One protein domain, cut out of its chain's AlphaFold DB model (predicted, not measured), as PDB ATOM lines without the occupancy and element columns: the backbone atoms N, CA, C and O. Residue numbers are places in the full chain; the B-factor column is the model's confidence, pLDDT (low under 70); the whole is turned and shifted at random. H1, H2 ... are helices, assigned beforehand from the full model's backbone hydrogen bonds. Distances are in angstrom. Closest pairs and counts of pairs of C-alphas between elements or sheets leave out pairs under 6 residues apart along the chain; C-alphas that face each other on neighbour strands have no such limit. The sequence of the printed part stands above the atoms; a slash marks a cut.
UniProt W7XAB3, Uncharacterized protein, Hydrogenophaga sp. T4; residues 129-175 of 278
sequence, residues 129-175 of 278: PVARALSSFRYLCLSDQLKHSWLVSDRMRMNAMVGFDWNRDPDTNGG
ATOM      1  N   PRO A 129     182.614 216.073 146.629       91.56
ATOM      2  CA  PRO A 129     184.065 215.961 146.528       91.56
ATOM      3  C   PRO A 129     184.753 215.542 147.830       91.56
ATOM      4  O   PRO A 129     185.769 214.861 147.757       91.56
ATOM      5  N   VAL A 130     184.152 215.774 149.006       91.94
ATOM      6  CA  VAL A 130     184.636 215.156 150.262       91.94
ATOM      7  C   VAL A 130     184.568 213.629 150.199       91.94
ATOM      8  O   VAL A 130     185.528 212.942 150.535       91.94
ATOM      9  N   ALA A 131     183.457 213.076 149.703       94.25
ATOM     10  CA  ALA A 131     183.311 211.630 149.567       94.25
ATOM     11  C   ALA A 131     184.271 211.068 148.507       94.25
ATOM     12  O   ALA A 131     184.749 209.940 148.637       94.25
ATOM     13  N   ARG A 132     184.570 211.854 147.465       94.06
ATOM     14  CA  ARG A 132     185.595 211.527 146.469       94.06
ATOM     15  C   ARG A 132     186.989 211.503 147.103       94.06
ATOM     16  O   ARG A 132     187.680 210.506 146.934       94.06
ATOM     17  N   ALA A 133     187.363 212.527 147.871       95.25
ATOM     18  CA  ALA A 133     188.654 212.615 148.554       95.25
ATOM     19  C   ALA A 133     188.862 211.462 149.547       95.25
ATOM     20  O   ALA A 133     189.877 210.776 149.475       95.25
ATOM     21  N   LEU A 134     187.867 211.169 150.390       95.94
ATOM     22  CA  LEU A 134     187.903 210.019 151.304       95.94
ATOM     23  C   LEU A 134     188.051 208.691 150.552       95.94
ATOM     24  O   LEU A 134     188.816 207.818 150.954       95.94
ATOM     25  N   SER A 135     187.337 208.533 149.436       94.81
ATOM     26  CA  SER A 135     187.442 207.337 148.598       94.81
ATOM     27  C   SER A 135     188.815 207.199 147.941       94.81
ATOM     28  O   SER A 135     189.267 206.071 147.759       94.81
ATOM     29  N   SER A 136     189.458 208.304 147.561       95.00
ATOM     30  CA  SER A 136     190.830 208.306 147.050       95.00
ATOM     31  C   SER A 136     191.826 207.935 148.145       95.00
ATOM     32  O   SER A 136     192.649 207.052 147.924       95.00
ATOM     33  N   PHE A 137     191.703 208.537 149.331       97.06
ATOM     34  CA  PHE A 137     192.571 208.259 150.475       97.06
ATOM     35  C   PHE A 137     192.536 206.783 150.881       97.06
ATOM     36  O   PHE A 137     193.576 206.131 150.934       97.06
ATOM     37  N   ARG A 138     191.337 206.217 151.065       95.81
ATOM     38  CA  ARG A 138     191.173 204.791 151.398       95.81
ATOM     39  C   ARG A 138     191.717 203.870 150.316       95.81
ATOM     40  O   ARG A 138     192.266 202.823 150.619       95.81
ATOM     41  N   TYR A 139     191.574 204.250 149.049       94.00
ATOM     42  CA  TYR A 139     192.118 203.461 147.947       94.00
ATOM     43  C   TYR A 139     193.650 203.450 147.944       94.00
ATOM     44  O   TYR A 139     194.255 202.426 147.640       94.00
ATOM     45  N   LEU A 140     194.273 204.569 148.320       95.38
ATOM     46  CA  LEU A 140     195.715 204.650 148.502       95.38
ATOM     47  C   LEU A 140     196.170 203.807 149.707       95.38
ATOM     48  O   LEU A 140     197.110 203.030 149.569       95.38
ATOM     49  N   CYS A 141     195.462 203.869 150.839       96.50
ATOM     50  CA  CYS A 141     195.735 203.017 152.007       96.50
ATOM     51  C   CYS A 141     195.602 201.525 151.667       96.50
ATOM     52  O   CYS A 141     196.501 200.740 151.955       96.50
ATOM     53  N   LEU A 142     194.533 201.143 150.961       94.88
ATOM     54  CA  LEU A 142     194.321 199.771 150.499       94.88
ATOM     55  C   LEU A 142     195.465 199.289 149.597       94.88
ATOM     56  O   LEU A 142     195.904 198.149 149.717       94.88
ATOM     57  N   SER A 143     195.970 200.149 148.705       94.75
ATOM     58  CA  SER A 143     197.094 199.788 147.837       94.75
ATOM     59  C   SER A 143     198.356 199.421 148.627       94.75
ATOM     60  O   SER A 143     199.101 198.543 148.197       94.75
ATOM     61  N   ASP A 144     198.580 200.064 149.778       96.50
ATOM     62  CA  ASP A 144     199.709 199.788 150.666       96.50
ATOM     63  C   ASP A 144     199.504 198.508 151.479       96.50
ATOM     64  O   ASP A 144     200.382 197.649 151.504       96.50
ATOM     65  N   GLN A 145     198.304 198.326 152.042       95.31
ATOM     66  CA  GLN A 145     197.920 197.111 152.773       95.31
ATOM     67  C   GLN A 145     198.095 195.852 151.915       95.31
ATOM     68  O   GLN A 145     198.588 194.831 152.387       95.31
ATOM     69  N   LEU A 146     197.740 195.940 150.630       93.62
ATOM     70  CA  LEU A 146     197.920 194.860 149.659       93.62
ATOM     71  C   LEU A 146     199.360 194.744 149.132       93.62
ATOM     72  O   LEU A 146     199.624 193.897 148.282       93.62
ATOM     73  N   LYS A 147     200.284 195.608 149.580       94.06
ATOM     74  CA  LYS A 147     201.658 195.755 149.063       94.06
ATOM     75  C   LYS A 147     201.704 195.878 147.541       94.06
ATOM     76  O   LYS A 147     202.661 195.472 146.885       94.06
ATOM     77  N   HIS A 148     200.655 196.450 146.966       90.88
ATOM     78  CA  HIS A 148     200.505 196.508 145.532       90.88
ATOM     79  C   HIS A 148     201.359 197.650 144.980       90.88
ATOM     80  O   HIS A 148     201.407 198.749 145.543       90.88
ATOM     81  N   SER A 149     201.996 197.419 143.833       90.94
ATOM     82  CA  SER A 149     202.799 198.424 143.117       90.94
ATOM     83  C   SER A 149     201.975 199.605 142.584       90.94
ATOM     84  O   SER A 149     202.526 200.627 142.176       90.94
ATOM     85  N   TRP A 150     200.644 199.496 142.612       84.31
ATOM     86  CA  TRP A 150     199.739 200.524 142.123       84.31
ATOM     87  C   TRP A 150     199.818 201.696 143.099       84.31
ATOM     88  O   TRP A 150     199.626 201.501 144.296       84.31
ATOM     89  N   LEU A 151     200.117 202.897 142.594       91.88
ATOM     90  CA  LEU A 151     200.319 204.126 143.379       91.88
ATOM     91  C   LEU A 151     201.571 204.145 144.270       91.88
ATOM     92  O   LEU A 151     201.700 205.046 145.091       91.88
ATOM     93  N   VAL A 152     202.533 203.227 144.098       94.00
ATOM     94  CA  VAL A 152     203.771 203.242 144.906       94.00
ATOM     95  C   VAL A 152     204.517 204.577 144.804       94.00
ATOM     96  O   VAL A 152     205.006 205.088 145.808       94.00
ATOM     97  N   SER A 153     204.521 205.198 143.617       94.75
ATOM     98  CA  SER A 153     205.109 206.528 143.423       94.75
ATOM     99  C   SER A 153     204.404 207.591 144.266       94.75
ATOM    100  O   SER A 153     205.079 208.429 144.854       94.75
ATOM    101  N   ASP A 154     203.070 207.578 144.339       95.25
ATOM    102  CA  ASP A 154     202.325 208.504 145.198       95.25
ATOM    103  C   ASP A 154     202.596 208.219 146.673       95.25
ATOM    104  O   ASP A 154     202.728 209.151 147.460       95.25
ATOM    105  N   ARG A 155     202.751 206.945 147.056       96.69
ATOM    106  CA  ARG A 155     203.070 206.579 148.440       96.69
ATOM    107  C   ARG A 155     204.430 207.108 148.884       96.69
ATOM    108  O   ARG A 155     204.536 207.722 149.947       96.69
ATOM    109  N   MET A 156     205.447 206.926 148.044       97.06
ATOM    110  CA  MET A 156     206.796 207.453 148.266       97.06
ATOM    111  C   MET A 156     206.801 208.985 148.312       97.06
ATOM    112  O   MET A 156     207.380 209.572 149.221       97.06
ATOM    113  N   ARG A 157     206.105 209.645 147.377       96.62
ATOM    114  CA  ARG A 157     206.001 211.112 147.353       96.62
ATOM    115  C   ARG A 157     205.260 211.659 148.566       96.62
ATOM    116  O   ARG A 157     205.721 212.624 149.157       96.62
ATOM    117  N   MET A 158     204.158 211.038 148.977       97.12
ATOM    118  CA  MET A 158     203.407 211.472 150.155       97.12
ATOM    119  C   MET A 158     204.230 211.293 151.442       97.12
ATOM    120  O   MET A 158     204.186 212.147 152.325       97.12
ATOM    121  N   ASN A 159     205.050 210.241 151.532       98.00
ATOM    122  CA  ASN A 159     206.021 210.108 152.617       98.00
ATOM    123  C   ASN A 159     207.043 211.261 152.600       98.00
ATOM    124  O   ASN A 159     207.195 211.949 153.606       98.00
ATOM    125  N   ALA A 160     207.661 211.529 151.447       97.50
ATOM    126  CA  ALA A 160     208.697 212.552 151.312       97.50
ATOM    127  C   ALA A 160     208.186 213.996 151.490       97.50
ATOM    128  O   ALA A 160     208.869 214.823 152.083       97.50
ATOM    129  N   MET A 161     206.997 214.317 150.975       96.50
ATOM    130  CA  MET A 161     206.499 215.697 150.891       96.50
ATOM    131  C   MET A 161     205.764 216.160 152.146       96.50
ATOM    132  O   MET A 161     205.816 217.338 152.483       96.50
ATOM    133  N   VAL A 162     205.033 215.260 152.809       97.38
ATOM    134  CA  VAL A 162     204.164 215.616 153.948       97.38
ATOM    135  C   VAL A 162     204.416 214.750 155.182       97.38
ATOM    136  O   VAL A 162     203.633 214.777 156.133       97.38
ATOM    137  N   GLY A 163     205.493 213.956 155.178       97.88
ATOM    138  CA  GLY A 163     205.863 213.099 156.303       97.88
ATOM    139  C   GLY A 163     204.795 212.056 156.628       97.88
ATOM    140  O   GLY A 163     204.534 211.795 157.804       97.88
ATOM    141  N   PHE A 164     204.102 211.521 155.617       98.44
ATOM    142  CA  PHE A 164     203.110 210.467 155.826       98.44
ATOM    143  C   PHE A 164     203.801 209.156 156.209       98.44
ATOM    144  O   PHE A 164     204.534 208.577 155.405       98.44
ATOM    145  N   ASP A 165     203.571 208.688 157.430       98.38
ATOM    146  CA  ASP A 165     204.100 207.438 157.963       98.38
ATOM    147  C   ASP A 165     203.133 206.295 157.642       98.38
ATOM    148  O   ASP A 165     202.074 206.162 158.255       98.38
ATOM    149  N   TRP A 166     203.515 205.446 156.688       97.69
ATOM    150  CA  TRP A 166     202.716 204.306 156.232       97.69
ATOM    151  C   TRP A 166     202.437 203.254 157.315       97.69
ATOM    152  O   TRP A 166     201.531 202.451 157.142       97.69
ATOM    153  N   ASN A 167     203.123 203.289 158.460       98.00
ATOM    154  CA  ASN A 167     202.824 202.403 159.588       98.00
ATOM    155  C   ASN A 167     201.819 203.002 160.585       98.00
ATOM    156  O   ASN A 167     201.282 202.273 161.417       98.00
ATOM    157  N   ARG A 168     201.585 204.321 160.554       98.31
ATOM    158  CA  ARG A 168     200.823 205.037 161.600       98.31
ATOM    159  C   ARG A 168     199.648 205.849 161.074       98.31
ATOM    160  O   ARG A 168     198.641 205.983 161.760       98.31
ATOM    161  N   ASP A 169     199.790 206.419 159.886       98.31
ATOM    162  CA  ASP A 169     198.836 207.360 159.313       98.31
ATOM    163  C   ASP A 169     197.691 206.738 158.481       98.31
ATOM    164  O   ASP A 169     196.642 207.396 158.407       98.31
ATOM    165  N   PRO A 170     197.795 205.537 157.859       98.00
ATOM    166  CA  PRO A 170     196.694 204.966 157.080       98.00
ATOM    167  C   PRO A 170     195.370 204.903 157.843       98.00
ATOM    168  O   PRO A 170     195.331 204.561 159.020       98.00
ATOM    169  N   ASP A 171     194.276 205.248 157.159       94.62
ATOM    170  CA  ASP A 171     192.908 205.242 157.700       94.62
ATOM    171  C   ASP A 171     192.682 206.086 158.980       94.62
ATOM    172  O   ASP A 171     191.645 205.970 159.633       94.62
ATOM    173  N   THR A 172     193.592 207.014 159.304       96.75
ATOM    174  CA  THR A 172     193.437 207.960 160.423       96.75
ATOM    175  C   THR A 172     193.018 209.363 159.965       96.75
ATOM    176  O   THR A 172     193.247 209.772 158.824       96.75
ATOM    177  N   ASN A 173     192.459 210.162 160.883       96.31
ATOM    178  CA  ASN A 173     192.181 211.585 160.634       96.31
ATOM    179  C   ASN A 173     193.463 212.387 160.347       96.31
ATOM    180  O   ASN A 173     193.458 213.275 159.494       96.31
ATOM    181  N   GLY A 174     194.556 212.075 161.056       97.06
ATOM    182  CA  GLY A 174     195.863 212.705 160.850       97.06
ATOM    183  C   GLY A 174     196.416 212.408 159.458       97.06
ATOM    184  O   GLY A 174     196.772 213.332 158.726       97.06
ATOM    185  N   GLY A 175     196.370 211.141 159.047       98.00
ATOM    186  CA  GLY A 175     196.737 210.725 157.699       98.00
ATOM    187  C   GLY A 175     195.871 211.371 156.624       98.00
ATOM    188  O   GLY A 175     196.403 211.872 155.636       98.00
TER     189      GLY A 175
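AT A GLANCE: This is residues 129 to 175 of the 278 residues of an uncharacterized protein of Hydrogenophaga sp. T4 (UniProt W7XAB3). Two helices make an L: H1, the longer, runs in to the corner, a short loop turns the backbone, and H2 leads away from it at a steep angle. After H2, residues 163 to 175, a long stretch with no named element, fold back over the inside of the L toward H1. The printed part has 47 residues with two named helices, H1 then H2, and no named strand; its class is all helix, with 28 residues in the named helices. It is compact, with a radius of gyration of the C-alphas of 10.2 A, and rounded, spanning 24 by 20 by 16 A.

HOW THE PARTS SIT: H1, residues 129 to 145, and H2, residues 152 to 162, only just touch, with 3 pairs of C-alphas within 8 A. The closest C-alphas of the two are those of Leu 140 and Arg 155, 7.6 A apart. H1 touches H2 with residues 140 to 144 alone. Their lines stand at a steep tilt of 68 degrees, only just short of about perpendicular, and they run opposite ways. Their centres are 14.4 A apart. In H1 and H2 every O i to N i+4 pair is within hydrogen-bond range.

IN THESE COORDINATES: H1 has 17 residues and begins with C-alpha 129 at (184.065, 215.961, 146.528). It measures 24.2 A from first to last C-alpha and ends with C-alpha 145 at (197.920, 197.111, 152.773). H2 has 11 residues, measures 15.3 A, and ends with C-alpha 162 at (204.164, 215.616, 153.948).

THE WHOLE: The two C-alphas farthest apart are those of Pro 129 and Lys 147, 26.9 A. The link from H1 to H2, of 6 residues, is short. The printed part has no cut. The mean pLDDT of the printed part is 95.5, and no printed residue is under 70.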